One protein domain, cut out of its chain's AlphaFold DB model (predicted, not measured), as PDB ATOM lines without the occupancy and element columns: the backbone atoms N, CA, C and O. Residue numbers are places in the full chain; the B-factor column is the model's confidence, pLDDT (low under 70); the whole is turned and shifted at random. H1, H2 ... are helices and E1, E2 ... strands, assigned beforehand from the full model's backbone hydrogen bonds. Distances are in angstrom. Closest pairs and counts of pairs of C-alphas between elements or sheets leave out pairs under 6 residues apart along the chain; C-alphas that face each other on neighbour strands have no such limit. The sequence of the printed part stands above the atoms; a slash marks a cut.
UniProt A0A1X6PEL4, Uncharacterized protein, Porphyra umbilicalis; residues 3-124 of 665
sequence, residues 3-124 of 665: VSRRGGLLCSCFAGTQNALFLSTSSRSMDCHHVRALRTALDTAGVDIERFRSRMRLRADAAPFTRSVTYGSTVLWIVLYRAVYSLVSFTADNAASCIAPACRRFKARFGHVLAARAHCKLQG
ATOM      1  N   VAL A   3     -39.389 -18.482 -35.891       84.75
ATOM      2  CA  VAL A   3     -39.079 -19.133 -34.611       84.75
ATOM      3  C   VAL A   3     -39.443 -20.616 -34.715       84.75
ATOM      4  O   VAL A   3     -40.568 -20.956 -35.087       84.75
ATOM      5  N   SER A   4     -38.489 -21.507 -34.433       82.19
ATOM      6  CA  SER A   4     -38.688 -22.962 -34.459       82.19
ATOM      7  C   SER A   4     -39.712 -23.405 -33.418       82.19
ATOM      8  O   SER A   4     -39.999 -22.667 -32.480       82.19
ATOM      9  N   ARG A   5     -40.213 -24.643 -33.517       77.00
ATOM     10  CA  ARG A   5     -41.122 -25.224 -32.508       77.00
ATOM     11  C   ARG A   5     -40.537 -25.228 -31.094       77.00
ATOM     12  O   ARG A   5     -41.287 -25.216 -30.127       77.00
ATOM     13  N   ARG A   6     -39.207 -25.213 -30.977       75.25
ATOM     14  CA  ARG A   6     -38.472 -25.192 -29.707       75.25
ATOM     15  C   ARG A   6     -37.890 -23.819 -29.352       75.25
ATOM     16  O   ARG A   6     -37.073 -23.725 -28.450       75.25
ATOM     17  N   GLY A   7     -38.311 -22.745 -30.028       79.69
ATOM     18  CA  GLY A   7     -37.927 -21.369 -29.673       79.69
ATOM     19  C   GLY A   7     -36.638 -20.850 -30.329       79.69
ATOM     20  O   GLY A   7     -36.266 -19.691 -30.131       79.69
ATOM     21  N   GLY A   8     -35.977 -21.654 -31.161       84.12
ATOM     22  CA  GLY A   8     -34.783 -21.245 -31.900       84.12
ATOM     23  C   GLY A   8     -35.095 -20.208 -32.982       84.12
ATOM     24  O   GLY A   8     -36.018 -20.393 -33.774       84.12
ATOM     25  N   LEU A   9     -34.330 -19.113 -33.059       86.44
ATOM     26  CA  LEU A   9     -34.452 -18.130 -34.142       86.44
ATOM     27  C   LEU A   9     -33.732 -18.641 -35.392       86.44
ATOM     28  O   LEU A   9     -32.515 -18.834 -35.375       86.44
ATOM     29  N   LEU A  10     -34.469 -18.841 -36.483       80.44
ATOM     30  CA  LEU A  10     -33.961 -19.469 -37.698       80.44
ATOM     31  C   LEU A  10     -34.026 -18.555 -38.917       80.44
ATOM     32  O   LEU A  10     -34.920 -17.716 -39.085       80.44
ATOM     33  N   CYS A  11     -33.071 -18.767 -39.817       77.00
ATOM     34  CA  CYS A  11     -32.956 -18.059 -41.078       77.00
ATOM     35  C   CYS A  11     -32.603 -19.027 -42.214       77.00
ATOM     36  O   CYS A  11     -31.864 -19.987 -42.042       77.00
ATOM     37  N   SER A  12     -33.113 -18.776 -43.412       67.12
ATOM     38  CA  SER A  12     -32.803 -19.561 -44.611       67.12
ATOM     39  C   SER A  12     -31.729 -18.902 -45.487       67.12
ATOM     40  O   SER A  12     -31.549 -19.285 -46.640       67.12
ATOM     41  N   CYS A  13     -31.013 -17.900 -44.963       63.00
ATOM     42  CA  CYS A  13     -30.062 -17.103 -45.735       63.00
ATOM     43  C   CYS A  13     -28.887 -17.912 -46.300       63.00
ATOM     44  O   CYS A  13     -28.369 -18.824 -45.656       63.00
ATOM     45  N   PHE A  14     -28.390 -17.484 -47.465       53.03
ATOM     46  CA  PHE A  14     -27.223 -18.081 -48.126       53.03
ATOM     47  C   PHE A  14     -25.931 -17.989 -47.311       53.03
ATOM     48  O   PHE A  14     -25.145 -18.930 -47.337       53.03
ATOM     49  N   ALA A  15     -25.748 -16.896 -46.563       45.25
ATOM     50  CA  ALA A  15     -24.561 -16.654 -45.740       45.25
ATOM     51  C   ALA A  15     -24.456 -17.586 -44.515       45.25
ATOM     52  O   ALA A  15     -23.406 -17.660 -43.885       45.25
ATOM     53  N   GLY A  16     -25.538 -18.282 -44.151       48.31
ATOM     54  CA  GLY A  16     -25.526 -19.254 -43.064       48.31
ATOM     55  C   GLY A  16     -25.006 -20.608 -43.547       48.31
ATOM     56  O   GLY A  16     -25.602 -21.223 -44.430       48.31
ATOM     57  N   THR A  17     -23.927 -21.100 -42.938       49.97
ATOM     58  CA  THR A  17     -23.453 -22.487 -43.101       49.97
ATOM     59  C   THR A  17     -24.237 -23.476 -42.226       49.97
ATOM     60  O   THR A  17     -24.194 -24.682 -42.457       49.97
ATOM     61  N   GLN A  18     -24.989 -22.972 -41.238       57.06
ATOM     62  CA  GLN A  18     -25.774 -23.763 -40.292       57.06
ATOM     63  C   GLN A  18     -27.037 -24.349 -40.946       57.06
ATOM     64  O   GLN A  18     -27.783 -23.667 -41.651       57.06
ATOM     65  N   ASN A  19     -27.303 -25.634 -40.699       61.44
ATOM     66  CA  ASN A  19     -28.446 -26.334 -41.278       61.44
ATOM     67  C   ASN A  19     -29.749 -25.981 -40.535       61.44
ATOM     68  O   ASN A  19     -29.964 -26.406 -39.403       61.44
ATOM     69  N   ALA A  20     -30.639 -25.238 -41.198       64.50
ATOM     70  CA  ALA A  20     -31.921 -24.812 -40.631       64.50
ATOM     71  C   ALA A  20     -32.843 -25.957 -40.211       64.50
ATOM     72  O   ALA A  20     -33.577 -25.814 -39.241       64.50
ATOM     73  N   LEU A  21     -32.808 -27.077 -40.938       62.97
ATOM     74  CA  LEU A  21     -33.616 -28.247 -40.607       62.97
ATOM     75  C   LEU A  21     -33.152 -28.852 -39.288       62.97
ATOM     76  O   LEU A  21     -33.975 -29.100 -38.416       62.97
ATOM     77  N   PHE A  22     -31.837 -28.985 -39.112       61.69
ATOM     78  CA  PHE A  22     -31.269 -29.443 -37.852       61.69
ATOM     79  C   PHE A  22     -31.674 -28.513 -36.702       61.69
ATOM     80  O   PHE A  22     -32.295 -28.944 -35.734       61.69
ATOM     81  N   LEU A  23     -31.430 -27.212 -36.855       67.19
ATOM     82  CA  LEU A  23     -31.716 -26.259 -35.786       67.19
ATOM     83  C   LEU A  23     -33.218 -26.098 -35.492       67.19
ATOM     84  O   LEU A  23     -33.586 -25.755 -34.375       67.19
ATOM     85  N   SER A  24     -34.107 -26.405 -36.445       69.44
ATOM     86  CA  SER A  24     -35.563 -26.399 -36.212       69.44
ATOM     87  C   SER A  24     -36.060 -27.433 -35.213       69.44
ATOM     88  O   SER A  24     -37.138 -27.252 -34.646       69.44
ATOM     89  N   THR A  25     -35.249 -28.455 -34.956       66.75
ATOM     90  CA  THR A  25     -35.516 -29.504 -33.966       66.75
ATOM     91  C   THR A  25     -34.822 -29.263 -32.628       66.75
ATOM     92  O   THR A  25     -35.054 -30.007 -31.681       66.75
ATOM     93  N   SER A  26     -34.013 -28.204 -32.537       69.94
ATOM     94  CA  SER A  26     -33.275 -27.786 -31.342       69.94
ATOM     95  C   SER A  26     -33.838 -26.485 -30.765       69.94
ATOM     96  O   SER A  26     -34.532 -25.737 -31.465       69.94
ATOM     97  N   SER A  27     -33.492 -26.175 -29.517       73.06
ATOM     98  CA  SER A  27     -33.760 -24.858 -28.915       73.06
ATOM     99  C   SER A  27     -32.808 -23.767 -29.437       73.06
ATOM    100  O   SER A  27     -33.077 -22.564 -29.337       73.06
ATOM    101  N   ARG A  28     -31.706 -24.179 -30.080       76.38
ATOM    102  CA  ARG A  28     -30.673 -23.282 -30.598       76.38
ATOM    103  C   ARG A  28     -31.179 -22.377 -31.712       76.38
ATOM    104  O   ARG A  28     -31.929 -22.754 -32.612       76.38
ATOM    105  N   SER A  29     -30.685 -21.146 -31.670       82.25
ATOM    106  CA  SER A  29     -30.843 -20.174 -32.751       82.25
ATOM    107  C   SER A  29     -29.662 -20.256 -33.716       82.25
ATOM    108  O   SER A  29     -28.589 -20.726 -33.350       82.25
ATOM    109  N   MET A  30     -29.845 -19.770 -34.940       76.12
ATOM    110  CA  MET A  30     -28.722 -19.540 -35.848       76.12
ATOM    111  C   MET A  30     -27.905 -18.316 -35.441       76.12
ATOM    112  O   MET A  30     -28.441 -17.357 -34.898       76.12
ATOM    113  N   ASP A  31     -26.638 -18.301 -35.839       74.94
ATOM    114  CA  ASP A  31     -25.691 -17.219 -35.548       74.94
ATOM    115  C   ASP A  31     -25.392 -16.343 -36.769       74.94
ATOM    116  O   ASP A  31     -24.415 -15.588 -36.781       74.94
ATOM    117  N   CYS A  32     -26.213 -16.440 -37.818       68.44
ATOM    118  CA  CYS A  32     -26.052 -15.621 -39.013       68.44
ATOM    119  C   CYS A  32     -26.343 -14.141 -38.720       68.44
ATOM    120  O   CYS A  32     -27.067 -13.800 -37.780       68.44
ATOM    121  N   HIS A  33     -25.811 -13.252 -39.563       73.62
ATOM    122  CA  HIS A  33     -25.963 -11.806 -39.379       73.62
ATOM    123  C   HIS A  33     -27.434 -11.371 -39.267       73.62
ATOM    124  O   HIS A  33     -27.741 -10.491 -38.474       73.62
ATOM    125  N   HIS A  34     -28.355 -12.036 -39.975       77.75
ATOM    126  CA  HIS A  34     -29.789 -11.754 -39.889       77.75
ATOM    127  C   HIS A  34     -30.382 -12.048 -38.503       77.75
ATOM    128  O   HIS A  34     -31.199 -11.273 -38.019       77.75
ATOM    129  N   VAL A  35     -29.987 -13.151 -37.849       83.88
ATOM    130  CA  VAL A  35     -30.468 -13.456 -36.489       83.88
ATOM    131  C   VAL A  35     -29.892 -12.476 -35.478       83.88
ATOM    132  O   VAL A  35     -30.629 -12.025 -34.606       83.88
ATOM    133  N   ARG A  36     -28.619 -12.087 -35.621       84.38
ATOM    134  CA  ARG A  36     -28.030 -11.039 -34.774       84.38
ATOM    135  C   ARG A  36     -28.754  -9.708 -34.954       84.38
ATOM    136  O   ARG A  36     -29.148  -9.115 -33.963       84.38
ATOM    137  N   ALA A  37     -29.011  -9.305 -36.197       84.94
ATOM    138  CA  ALA A  37     -29.755  -8.087 -36.501       84.94
ATOM    139  C   ALA A  37     -31.176  -8.113 -35.915       84.94
ATOM    140  O   ALA A  37     -31.608  -7.118 -35.346       84.94
ATOM    141  N   LEU A  38     -31.881  -9.250 -35.987       87.06
ATOM    142  CA  LEU A  38     -33.188  -9.394 -35.340       87.06
ATOM    143  C   LEU A  38     -33.087  -9.254 -33.819       87.06
ATOM    144  O   LEU A  38     -33.913  -8.562 -33.242       87.06
ATOM    145  N   ARG A  39     -32.093  -9.880 -33.175       90.00
ATOM    146  CA  ARG A  39     -31.886  -9.732 -31.724       90.00
ATOM    147  C   ARG A  39     -31.652  -8.272 -31.353       90.00
ATOM    148  O   ARG A  39     -32.403  -7.738 -30.554       90.00
ATOM    149  N   THR A  40     -30.721  -7.603 -32.033       89.19
ATOM    150  CA  THR A  40     -30.455  -6.175 -31.817       89.19
ATOM    151  C   THR A  40     -31.705  -5.319 -32.032       89.19
ATOM    152  O   THR A  40     -31.959  -4.405 -31.255       89.19
ATOM    153  N   ALA A  41     -32.511  -5.614 -33.055       89.25
ATOM    154  CA  ALA A  41     -33.758  -4.898 -33.313       89.25
ATOM    155  C   ALA A  41     -34.813  -5.116 -32.215       89.25
ATOM    156  O   ALA A  41     -35.481  -4.161 -31.831       89.25
ATOM    157  N   LEU A  42     -34.955  -6.344 -31.699       91.56
ATOM    158  CA  LEU A  42     -35.848  -6.651 -30.577       91.56
ATOM    159  C   LEU A  42     -35.406  -5.922 -29.306       91.56
ATOM    160  O   LEU A  42     -36.234  -5.265 -28.677       91.56
ATOM    161  N   ASP A  43     -34.106  -5.954 -29.004       91.50
ATOM    162  CA  ASP A  43     -33.519  -5.260 -27.855       91.50
ATOM    163  C   ASP A  43     -33.751  -3.743 -27.957       91.50
ATOM    164  O   ASP A  43     -34.208  -3.109 -27.009       91.50
ATOM    165  N   THR A  44     -33.524  -3.168 -29.144       92.44
ATOM    166  CA  THR A  44     -33.726  -1.730 -29.410       92.44
ATOM    167  C   THR A  44     -35.197  -1.333 -29.280       92.44
ATOM    168  O   THR A  44     -35.513  -0.245 -28.806       92.44
ATOM    169  N   ALA A  45     -36.111  -2.216 -29.683       91.00
ATOM    170  CA  ALA A  45     -37.548  -1.998 -29.585       91.00
ATOM    171  C   ALA A  45     -38.118  -2.279 -28.179       91.00
ATOM    172  O   ALA A  45     -39.327  -2.152 -27.987       91.00
ATOM    173  N   GLY A  46     -37.290  -2.694 -27.209       91.50
ATOM    174  CA  GLY A  46     -37.743  -3.087 -25.871       91.50
ATOM    175  C   GLY A  46     -38.639  -4.332 -25.872       91.50
ATOM    176  O   GLY A  46     -39.453  -4.521 -24.966       91.50
ATOM    177  N   VAL A  47     -38.541  -5.169 -26.909       92.19
ATOM    178  CA  VAL A  47     -39.325  -6.398 -27.033       92.19
ATOM    179  C   VAL A  47     -38.535  -7.546 -26.425       92.19
ATOM    180  O   VAL A  47     -37.577  -8.031 -27.018       92.19
ATOM    181  N   ASP A  48     -38.990  -8.019 -25.265       91.88
ATOM    182  CA  ASP A  48     -38.423  -9.200 -24.615       91.88
ATOM    183  C   ASP A  48     -38.387 -10.417 -25.564       91.88
ATOM    184  O   ASP A  48     -39.378 -10.753 -26.229       91.88
ATOM    185  N   ILE A  49     -37.231 -11.083 -25.626       86.38
ATOM    186  CA  ILE A  49     -36.980 -12.172 -26.571       86.38
ATOM    187  C   ILE A  49     -37.812 -13.413 -26.250       86.38
ATOM    188  O   ILE A  49     -38.259 -14.093 -27.177       86.38
ATOM    189  N   GLU A  50     -38.084 -13.692 -24.973       87.94
ATOM    190  CA  GLU A  50     -38.927 -14.820 -24.569       87.94
ATOM    191  C   GLU A  50     -40.390 -14.560 -24.921       87.94
ATOM    192  O   GLU A  50     -41.079 -15.414 -25.491       87.94
ATOM    193  N   ARG A  51     -40.856 -13.327 -24.720       88.38
ATOM    194  CA  ARG A  51     -42.165 -12.883 -25.195       88.38
ATOM    195  C   ARG A  51     -42.269 -12.964 -26.718       88.38
ATOM    196  O   ARG A  51     -43.281 -13.454 -27.222       88.38
ATOM    197  N   PHE A  52     -41.246 -12.542 -27.459       89.19
ATOM    198  CA  PHE A  52     -41.216 -12.676 -28.917       89.19
ATOM    199  C   PHE A  52     -41.272 -14.147 -29.346       89.19
ATOM    200  O   PHE A  52     -42.105 -14.519 -30.176       89.19
ATOM    201  N   ARG A  53     -40.439 -15.001 -28.736       88.75
ATOM    202  CA  ARG A  53     -40.419 -16.448 -28.973       88.75
ATOM    203  C   ARG A  53     -41.787 -17.052 -28.725       88.75
ATOM    204  O   ARG A  53     -42.315 -17.676 -29.635       88.75
ATOM    205  N   SER A  54     -42.394 -16.818 -27.563       84.38
ATOM    206  CA  SER A  54     -43.694 -17.392 -27.194       84.38
ATOM    207  C   SER A  54     -44.810 -17.068 -28.198       84.38
ATOM    208  O   SER A  54     -45.651 -17.922 -28.468       84.38
ATOM    209  N   ARG A  55     -44.789 -15.868 -28.798       86.25
ATOM    210  CA  ARG A  55     -45.802 -15.415 -29.765       86.25
ATOM    211  C   ARG A  55     -45.532 -15.852 -31.200       86.25
ATOM    212  O   ARG A  55     -46.475 -16.114 -31.937       86.25
ATOM    213  N   MET A  56     -44.264 -15.907 -31.602       87.56
ATOM    214  CA  MET A  56     -43.867 -16.181 -32.988       87.56
ATOM    215  C   MET A  56     -43.489 -17.649 -33.228       87.56
ATOM    216  O   MET A  56     -43.211 -18.031 -34.369       87.56
ATOM    217  N   ARG A  57     -43.456 -18.466 -32.164       86.12
ATOM    218  CA  ARG A  57     -43.130 -19.895 -32.205       86.12
ATOM    219  C   ARG A  57     -44.025 -20.626 -33.187       86.12
ATOM    220  O   ARG A  57     -45.250 -20.581 -33.081       86.12
ATOM    221  N   LEU A  58     -43.410 -21.373 -34.098       83.38
ATOM    222  CA  LEU A  58     -44.167 -22.285 -34.934       83.38
ATOM    223  C   LEU A  58     -44.860 -23.335 -34.058       83.38
ATOM    224  O   LEU A  58     -44.225 -23.959 -33.208       83.38
ATOM    225  N   ARG A  59     -46.156 -23.554 -34.275       78.00
ATOM    226  CA  ARG A  59     -46.904 -24.575 -33.540       78.00
ATOM    227  C   ARG A  59     -46.476 -25.991 -33.950       78.00
ATOM    228  O   ARG A  59     -46.009 -26.221 -35.072       78.00
ATOM    229  N   ALA A  60     -46.657 -26.948 -33.042       66.75
ATOM    230  CA  ALA A  60     -46.393 -28.366 -33.299       66.75
ATOM    231  C   ALA A  60     -47.305 -28.949 -34.397       66.75
ATOM    232  O   ALA A  60     -46.885 -29.802 -35.171       66.75
ATOM    233  N   ASP A  61     -48.511 -28.409 -34.545       68.38
ATOM    234  CA  ASP A  61     -49.516 -28.792 -35.541       68.38
ATOM    235  C   ASP A  61     -49.473 -27.931 -36.818       68.38
ATOM    236  O   ASP A  61     -50.363 -28.025 -37.661       68.38
ATOM    237  N   ALA A  62     -48.456 -27.073 -36.986       72.00
ATOM    238  CA  ALA A  62     -48.399 -26.159 -38.124       72.00
ATOM    239  C   ALA A  62     -48.383 -26.921 -39.461       72.00
ATOM    240  O   ALA A  62     -47.411 -27.615 -39.784       72.00
ATOM    241  N   ALA A  63     -49.454 -26.751 -40.238       73.75
ATOM    242  CA  ALA A  63     -49.603 -27.356 -41.552       73.75
ATOM    243  C   ALA A  63     -48.545 -26.823 -42.538       73.75
ATOM    244  O   ALA A  63     -48.097 -25.677 -42.410       73.75
ATOM    245  N   PRO A  64     -48.148 -27.623 -43.550       76.12
ATOM    246  CA  PRO A  64     -47.373 -27.114 -44.670       76.12
ATOM    247  C   PRO A  64     -48.058 -25.886 -45.266       76.12
ATOM    248  O   PRO A  64     -49.264 -25.883 -45.502       76.12
ATOM    249  N   PHE A  65     -47.281 -24.839 -45.505       82.69
ATOM    250  CA  PHE A  65     -47.783 -23.574 -46.023       82.69
ATOM    251  C   PHE A  65     -46.998 -23.221 -47.273       82.69
ATOM    252  O   PHE A  65     -45.772 -23.248 -47.259       82.69
ATOM    253  N   THR A  66     -47.692 -22.866 -48.345       85.94
ATOM    254  CA  THR A  66     -47.072 -22.432 -49.595       85.94
ATOM    255  C   THR A  66     -47.777 -21.173 -50.058       85.94
ATOM    256  O   THR A  66     -48.999 -21.152 -50.154       85.94
ATOM    257  N   ARG A  67     -47.014 -20.122 -50.355       84.25
ATOM    258  CA  ARG A  67     -47.545 -18.873 -50.904       84.25
ATOM    259  C   ARG A  67     -46.580 -18.298 -51.929       84.25
ATOM    260  O   ARG A  67     -45.387 -18.212 -51.655       84.25
ATOM    261  N   SER A  68     -47.090 -17.879 -53.080       82.50
ATOM    262  CA  SER A  68     -46.320 -17.103 -54.051       82.50
ATOM    263  C   SER A  68     -46.273 -15.625 -53.660       82.50
ATOM    264  O   SER A  68     -47.226 -15.058 -53.123       82.50
ATOM    265  N   VAL A  69     -45.130 -15.006 -53.926       76.94
ATOM    266  CA  VAL A  69     -44.872 -13.574 -53.816       76.94
ATOM    267  C   VAL A  69     -44.145 -13.158 -55.083       76.94
ATOM    268  O   VAL A  69     -43.119 -13.736 -55.439       76.94
ATOM    269  N   THR A  70     -44.676 -12.157 -55.772       72.81
ATOM    270  CA  THR A  70     -44.032 -11.587 -56.954       72.81
ATOM    271  C   THR A  70     -43.007 -10.552 -56.506       72.81
ATOM    272  O   THR A  70     -43.345  -9.628 -55.768       72.81
ATOM    273  N   TYR A  71     -41.754 -10.714 -56.928       56.44
ATOM    274  CA  TYR A  71     -40.675  -9.763 -56.678       56.44
ATOM    275  C   TYR A  71     -40.040  -9.365 -58.013       56.44
ATOM    276  O   TYR A  71     -39.301 -10.140 -58.624       56.44
ATOM    277  N   GLY A  72     -40.370  -8.164 -58.495       70.88
ATOM    278  CA  GLY A  72     -40.034  -7.746 -59.858       70.88
ATOM    279  C   GLY A  72     -40.648  -8.695 -60.894       70.88
ATOM    280  O   GLY A  72     -41.837  -8.991 -60.832       70.88
ATOM    281  N   SER A  73     -39.826  -9.204 -61.815       60.44
ATOM    282  CA  SER A  73     -40.222 -10.189 -62.836       60.44
ATOM    283  C   SER A  73     -40.172 -11.649 -62.361       60.44
ATOM    284  O   SER A  73     -40.438 -12.556 -63.144       60.44
ATOM    285  N   THR A  74     -39.805 -11.909 -61.101       55.53
ATOM    286  CA  THR A  74     -39.623 -13.272 -60.581       55.53
ATOM    287  C   THR A  74     -40.719 -13.637 -59.587       55.53
ATOM    288  O   THR A  74     -40.991 -12.900 -58.638       55.53
ATOM    289  N   VAL A  75     -41.310 -14.823 -59.749       68.94
ATOM    290  CA  VAL A  75     -42.203 -15.409 -58.742       68.94
ATOM    291  C   VAL A  75     -41.378 -16.205 -57.733       68.94
ATOM    292  O   VAL A  75     -40.697 -17.175 -58.074       68.94
ATOM    293  N   LEU A  76     -41.452 -15.797 -56.469       72.50
ATOM    294  CA  LEU A  76     -40.850 -16.486 -55.335       72.50
ATOM    295  C   LEU A  76     -41.930 -17.213 -54.543       72.50
ATOM    296  O   LEU A  76     -42.971 -16.657 -54.222       72.50
ATOM    297  N   TRP A  77     -41.665 -18.454 -54.170       79.12
ATOM    298  CA  TRP A  77     -42.550 -19.257 -53.338       79.12
ATOM    299  C   TRP A  77     -42.007 -19.300 -51.918       79.12
ATOM    300  O   TRP A  77     -40.922 -19.826 -51.676       79.12
ATOM    301  N   ILE A  78     -42.768 -18.769 -50.968       83.38
ATOM    302  CA  ILE A  78     -42.537 -18.959 -49.540       83.38
ATOM    303  C   ILE A  78     -43.156 -20.298 -49.166       83.38
ATOM    304  O   ILE A  78     -44.375 -20.456 -49.215       83.38
ATOM    305  N   VAL A  79     -42.314 -21.256 -48.788       81.56
ATOM    306  CA  VAL A  79     -42.742 -22.610 -48.443       81.56
ATOM    307  C   VAL A  79     -42.315 -22.942 -47.021       81.56
ATOM    308  O   VAL A  79     -41.121 -23.011 -46.729       81.56
ATOM    309  N   LEU A  80     -43.281 -23.198 -46.149       81.38
ATOM    310  CA  LEU A  80     -43.099 -23.939 -44.912       81.38
ATOM    311  C   LEU A  80     -43.279 -25.423 -45.206       81.38
ATOM    312  O   LEU A  80     -44.371 -25.881 -45.542       81.38
ATOM    313  N   TYR A  81     -42.214 -26.184 -45.013       76.00
ATOM    314  CA  TYR A  81     -42.266 -27.636 -45.032       76.00
ATOM    315  C   TYR A  81     -41.545 -28.161 -43.794       76.00
ATOM    316  O   TYR A  81     -40.386 -27.812 -43.564       76.00
ATOM    317  N   ARG A  82     -42.252 -28.964 -42.987       65.88
ATOM    318  CA  ARG A  82     -41.736 -29.627 -41.773       65.88
ATOM    319  C   ARG A  82     -40.913 -28.727 -40.859       65.88
ATOM    320  O   ARG A  82     -39.766 -29.018 -40.546       65.88
ATOM    321  N   ALA A  83     -41.515 -27.611 -40.463       69.31
ATOM    322  CA  ALA A  83     -40.932 -26.614 -39.565       69.31
ATOM    323  C   ALA A  83     -39.775 -25.764 -40.119       69.31
ATOM    324  O   ALA A  83     -39.209 -24.952 -39.383       69.31
ATOM    325  N   VAL A  84     -39.475 -25.866 -41.418       71.06
ATOM    326  CA  VAL A  84     -38.497 -25.005 -42.094       71.06
ATOM    327  C   VAL A  84     -39.185 -24.133 -43.131       71.06
ATOM    328  O   VAL A  84     -39.791 -24.652 -44.069       71.06
ATOM    329  N   TYR A  85     -39.026 -22.814 -43.010       78.06
ATOM    330  CA  TYR A  85     -39.361 -21.894 -44.093       78.06
ATOM    331  C   TYR A  85     -38.209 -21.807 -45.094       78.06
ATOM    332  O   TYR A  85     -37.048 -21.616 -44.727       78.06
ATOM    333  N   SER A  86     -38.538 -21.884 -46.376       73.06
ATOM    334  CA  SER A  86     -37.605 -21.636 -47.467       73.06
ATOM    335  C   SER A  86     -38.262 -20.824 -48.569       73.06
ATOM    336  O   SER A  86     -39.472 -20.888 -48.768       73.06
ATOM    337  N   LEU A  87     -37.433 -20.091 -49.309       72.19
ATOM    338  CA  LEU A  87     -37.808 -19.550 -50.605       72.19
ATOM    339  C   LEU A  87     -37.483 -20.579 -51.688       72.19
ATOM    340  O   LEU A  87     -36.404 -21.187 -51.672       72.19
ATOM    341  N   VAL A  88     -38.425 -20.773 -52.602       73.19
ATOM    342  CA  VAL A  88     -38.275 -21.587 -53.805       73.19
ATOM    343  C   VAL A  88     -38.538 -20.706 -55.018       73.19
ATOM    344  O   VAL A  88     -39.524 -19.980 -55.053       73.19
ATOM    345  N   SER A  89     -37.670 -20.768 -56.016       70.69
ATOM    346  CA  SER A  89     -37.899 -20.170 -57.330       70.69
ATOM    347  C   SER A  89     -37.789 -21.234 -58.411       70.69
ATOM    348  O   SER A  89     -37.153 -22.275 -58.214       70.69
ATOM    349  N   PHE A  90     -38.410 -20.974 -59.555       69.19
ATOM    350  CA  PHE A  90     -38.274 -21.806 -60.741       69.19
ATOM    351  C   PHE A  90     -37.748 -20.956 -61.894       69.19
ATOM    352  O   PHE A  90     -38.121 -19.795 -62.034       69.19
ATOM    353  N   THR A  91     -36.872 -21.535 -62.709       62.28
ATOM    354  CA  THR A  91     -36.508 -20.954 -64.007       62.28
ATOM    355  C   THR A  91     -37.603 -21.225 -65.044       62.28
ATOM    356  O   THR A  91     -38.520 -22.015 -64.792       62.28
ATOM    357  N   ALA A  92     -37.481 -20.619 -66.230       56.66
ATOM    358  CA  ALA A  92     -38.335 -20.912 -67.385       56.66
ATOM    359  C   ALA A  92     -38.367 -22.415 -67.731       56.66
ATOM    360  O   ALA A  92     -39.436 -22.970 -67.970       56.66
ATOM    361  N   ASP A  93     -37.231 -23.105 -67.592       56.59
ATOM    362  CA  ASP A  93     -37.112 -24.560 -67.793       56.59
ATOM    363  C   ASP A  93     -37.627 -25.399 -66.606       56.59
ATOM    364  O   ASP A  93     -37.330 -26.590 -66.486       56.59
ATOM    365  N   ASN A  94     -38.362 -24.788 -65.669       62.81
ATOM    366  CA  ASN A  94     -38.880 -25.429 -64.457       62.81
ATOM    367  C   ASN A  94     -37.779 -26.034 -63.551       62.81
ATOM    368  O   ASN A  94     -38.020 -26.946 -62.739       62.81
ATOM    369  N   ALA A  95     -36.549 -25.518 -63.658       62.59
ATOM    370  CA  ALA A  95     -35.466 -25.876 -62.759       62.59
ATOM    371  C   ALA A  95     -35.682 -25.170 -61.418       62.59
ATOM    372  O   ALA A  95     -35.749 -23.945 -61.341       62.59
ATOM    373  N   ALA A  96     -35.809 -25.956 -60.352       64.31
ATOM    374  CA  ALA A  96     -36.081 -25.432 -59.024       64.31
ATOM    375  C   ALA A  96     -34.789 -24.996 -58.322       64.31
ATOM    376  O   ALA A  96     -33.825 -25.765 -58.233       64.31
ATOM    377  N   SER A  97     -34.805 -23.798 -57.750       61.75
ATOM    378  CA  SER A  97     -33.815 -23.335 -56.786       61.75
ATOM    379  C   SER A  97     -34.482 -23.187 -55.426       61.75
ATOM    380  O   SER A  97     -35.547 -22.593 -55.308       61.75
ATOM    381  N   CYS A  98     -33.872 -23.754 -54.388       65.38
ATOM    382  CA  CYS A  98     -34.369 -23.676 -53.022       65.38
ATOM    383  C   CYS A  98     -33.217 -23.278 -52.104       65.38
ATOM    384  O   CYS A  98     -32.144 -23.887 -52.151       65.38
ATOM    385  N   ILE A  99     -33.434 -22.245 -51.290       60.66
ATOM    386  CA  ILE A  99     -32.367 -21.638 -50.483       60.66
ATOM    387  C   ILE A  99     -32.044 -22.431 -49.208       60.66
ATOM    388  O   ILE A  99     -30.940 -22.301 -48.665       60.66
ATOM    389  N   ALA A 100     -32.962 -23.297 -48.761       57.47
ATOM    390  CA  ALA A 100     -32.758 -24.148 -47.596       57.47
ATOM    391  C   ALA A 100     -31.511 -25.050 -47.765       57.47
ATOM    392  O   ALA A 100     -31.382 -25.736 -48.785       57.47
ATOM    393  N   PRO A 101     -30.600 -25.092 -46.769       47.84
ATOM    394  CA  PRO A 101     -29.315 -25.795 -46.873       47.84
ATOM    395  C   PRO A 101     -29.411 -27.265 -47.319       47.84
ATOM    396  O   PRO A 101     -28.608 -27.708 -48.138       47.84
ATOM    397  N   ALA A 102     -30.421 -28.007 -46.849       47.88
ATOM    398  CA  ALA A 102     -30.619 -29.421 -47.192       47.88
ATOM    399  C   ALA A 102     -31.122 -29.646 -48.636       47.88
ATOM    400  O   ALA A 102     -30.811 -30.662 -49.260       47.88
ATOM    401  N   CYS A 103     -31.843 -28.678 -49.206       50.12
ATOM    402  CA  CYS A 103     -32.428 -28.760 -50.548       50.12
ATOM    403  C   CYS A 103     -31.386 -28.626 -51.659       50.12
ATOM    404  O   CYS A 103     -31.621 -29.064 -52.787       50.12
ATOM    405  N   ARG A 104     -30.220 -28.049 -51.336       49.03
ATOM    406  CA  ARG A 104     -29.127 -27.785 -52.281       49.03
ATOM    407  C   ARG A 104     -28.628 -29.066 -52.959       49.03
ATOM    408  O   ARG A 104     -28.280 -29.010 -54.131       49.03
ATOM    409  N   ARG A 105     -28.689 -30.204 -52.247       40.03
ATOM    410  CA  ARG A 105     -28.207 -31.533 -52.675       40.03
ATOM    411  C   ARG A 105     -29.216 -32.337 -53.511       40.03
ATOM    412  O   ARG A 105     -28.827 -33.240 -54.241       40.03
ATOM    413  N   PHE A 106     -30.518 -32.040 -53.413       45.81
ATOM    414  CA  PHE A 106     -31.588 -32.799 -54.087       45.81
ATOM    415  C   PHE A 106     -32.696 -31.882 -54.619       45.81
ATOM    416  O   PHE A 106     -33.883 -32.088 -54.358       45.81
ATOM    417  N   LYS A 107     -32.298 -30.885 -55.417       50.56
ATOM    418  CA  LYS A 107     -33.137 -29.761 -55.874       50.56
ATOM    419  C   LYS A 107     -34.504 -30.138 -56.459       50.56
ATOM    420  O   LYS A 107     -35.431 -29.354 -56.371       50.56
ATOM    421  N   ALA A 108     -34.667 -31.332 -57.033       52.69
ATOM    422  CA  ALA A 108     -35.935 -31.751 -57.643       52.69
ATOM    423  C   ALA A 108     -36.842 -32.621 -56.754       52.69
ATOM    424  O   ALA A 108     -37.978 -32.868 -57.150       52.69
ATOM    425  N   ARG A 109     -36.335 -33.153 -55.631       54.84
ATOM    426  CA  ARG A 109     -37.044 -34.145 -54.794       54.84
ATOM    427  C   ARG A 109     -37.358 -33.648 -53.388       54.84
ATOM    428  O   ARG A 109     -38.077 -34.317 -52.665       54.84
ATOM    429  N   PHE A 110     -36.822 -32.497 -52.999       63.03
ATOM    430  CA  PHE A 110     -37.012 -31.998 -51.647       63.03
ATOM    431  C   PHE A 110     -38.435 -31.470 -51.431       63.03
ATOM    432  O   PHE A 110     -39.003 -30.820 -52.312       63.03
ATOM    433  N   GLY A 111     -38.979 -31.695 -50.233       68.00
ATOM    434  CA  GLY A 111     -40.365 -31.373 -49.889       68.00
ATOM    435  C   GLY A 111     -40.781 -29.920 -50.134       68.00
ATOM    436  O   GLY A 111     -41.886 -29.697 -50.614       68.00
ATOM    437  N   HIS A 112     -39.895 -28.933 -49.930       71.69
ATOM    438  CA  HIS A 112     -40.179 -27.530 -50.288       71.69
ATOM    439  C   HIS A 112     -40.494 -27.353 -51.779       71.69
ATOM    440  O   HIS A 112     -41.427 -26.644 -52.141       71.69
ATOM    441  N   VAL A 113     -39.728 -28.011 -52.651       73.19
ATOM    442  CA  VAL A 113     -39.908 -27.923 -54.106       73.19
ATOM    443  C   VAL A 113     -41.138 -28.708 -54.548       73.19
ATOM    444  O   VAL A 113     -41.865 -28.254 -55.429       73.19
ATOM    445  N   LEU A 114     -41.401 -29.863 -53.930       76.81
ATOM    446  CA  LEU A 114     -42.611 -30.642 -54.195       76.81
ATOM    447  C   LEU A 114     -43.876 -29.881 -53.780       76.81
ATOM    448  O   LEU A 114     -44.818 -29.821 -54.565       76.81
ATOM    449  N   ALA A 115     -43.869 -29.240 -52.610       78.75
ATOM    450  CA  ALA A 115     -44.978 -28.423 -52.126       78.75
ATOM    451  C   ALA A 115     -45.219 -27.195 -53.019       78.75
ATOM    452  O   ALA A 115     -46.363 -26.928 -53.388       78.75
ATOM    453  N   ALA A 116     -44.156 -26.500 -53.445       79.25
ATOM    454  CA  ALA A 116     -44.269 -25.410 -54.413       79.25
ATOM    455  C   ALA A 116     -44.846 -25.896 -55.754       79.25
ATOM    456  O   ALA A 116     -45.783 -25.302 -56.272       79.25
ATOM    457  N   ARG A 117     -44.363 -27.028 -56.286       80.38
ATOM    458  CA  ARG A 117     -44.872 -27.608 -57.541       80.38
ATOM    459  C   ARG A 117     -46.324 -28.060 -57.452       80.38
ATOM    460  O   ARG A 117     -47.062 -27.879 -58.414       80.38
ATOM    461  N   ALA A 118     -46.728 -28.665 -56.337       78.44
ATOM    462  CA  ALA A 118     -48.119 -29.037 -56.105       78.44
ATOM    463  C   ALA A 118     -49.018 -27.795 -56.149       78.44
ATOM    464  O   ALA A 118     -50.055 -27.811 -56.807       78.44
ATOM    465  N   HIS A 119     -48.565 -26.691 -55.553       76.00
ATOM    466  CA  HIS A 119     -49.280 -25.421 -55.586       76.00
ATOM    467  C   HIS A 119     -49.307 -24.781 -56.986       76.00
ATOM    468  O   HIS A 119     -50.362 -24.325 -57.418       76.00
ATOM    469  N   CYS A 120     -48.197 -24.813 -57.740       72.75
ATOM    470  CA  CYS A 120     -48.167 -24.374 -59.144       72.75
ATOM    471  C   CYS A 120     -49.192 -25.138 -59.996       72.75
ATOM    472  O   CYS A 120     -49.926 -24.531 -60.771       72.75
ATOM    473  N   LYS A 121     -49.265 -26.468 -59.825       73.81
ATOM    474  CA  LYS A 121     -50.230 -27.325 -60.531       73.81
ATOM    475  C   LYS A 121     -51.673 -26.964 -60.187       73.81
ATOM    476  O   LYS A 121     -52.489 -26.869 -61.094       73.81
ATOM    477  N   LEU A 122     -51.973 -26.750 -58.905       68.88
ATOM    478  CA  LEU A 122     -53.312 -26.367 -58.449       68.88
ATOM    479  C   LEU A 122     -53.744 -24.990 -58.974       68.88
ATOM    480  O   LEU A 122     -54.927 -24.779 -59.203       68.88
ATOM    481  N   GLN A 123     -52.801 -24.068 -59.181       64.75
ATOM    482  CA  GLN A 123     -53.090 -22.708 -59.647       64.75
ATOM    483  C   GLN A 123     -52.962 -22.516 -61.166       64.75
ATOM    484  O   GLN A 123     -53.181 -21.411 -61.651       64.75
ATOM    485  N   GLY A 124     -52.594 -23.553 -61.927       57.19
ATOM    486  CA  GLY A 124     -52.392 -23.442 -63.378       57.19
ATOM    487  C   GLY A 124     -51.219 -22.536 -63.786       57.19
ATOM    488  O   GLY A 124     -51.138 -22.119 -64.938       57.19
TER     489      GLY A 124
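Overview. This is residues 3 to 124 of the 665 residues of an uncharacterized protein of Porphyra umbilicalis (UniProt A0A1X6PEL4). A strongly twisted sheet of four antiparallel strands with H5 packed on one face makes one end of the domain; H2 and H3, meeting at a corner, make the other end, with the loop residues 3 to 12 running between. Two short helices, H1 and H4, only graze the sheet. The printed part has 122 residues, in the order H1 H2 H3 E1 E2 E3 E4 H4 H5, class mixed. It is compact, with a radius of gyration of the C-alphas of 15.2 A, and only just elongated, spanning 46 by 30 by 26 A.

Along the chain. Start at Val 3; residues 3 to 19 hold no named element. Find C-alpha 20 at (-31.921, -24.812, -40.631), where H1, residues 20 to 24, begins. H2, residues 33 to 44, runs 16.2 A, and H3 is residues 49 to 56. Next come E1, residues 65 to 71, 18.8 A; E2, residues 74 to 81, 21.3 A; E3, residues 84 to 90, 18.9 A; and E4, residues 96 to 98. H4 is residues 101 to 105; H5, residues 111 to 123, runs 18.2 A to C-alpha 123 at (-53.090, -22.708, -59.647).

Arrangement. The strands E1 E2 E3 E4 form a meander, each the antiparallel neighbour of the one before; look at N 67 and O 78, 2.9 A, N 79 and O 86, 2.9 A, and N 89 and O 97, 2.9 A. H5 is on one face, giving two layers; its closest C-alphas to E2 are His 112 and Tyr 81, 5.7 A. H1 and H4 only just touch, with 3 pairs of C-alphas within 8 A, the closest Ala 20 and Pro 101, 6.8 A. H2, with residues 39 to 43 alone, and H3 only just touch, only at the corner, with 3 pairs of C-alphas within 8 A, the closest Leu 42 and Ile 49, 6.9 A. H2 is apart from the four strands. In H1, H2, H3 and H5 every O i to N i+4 pair is within hydrogen-bond range; H4 has 0 of 1, and 0 of 2 O i to N i+3 pairs.

Size, cuts and confidence. The C-alphas farthest apart, Gly 46 and Asp 93, are 47.1 A apart. The printed part has no cut, and no link is long. Mean pLDDT of the printed part is 72.4; look for values under 70 at residues 12 to 26 and 90 to 111, among others.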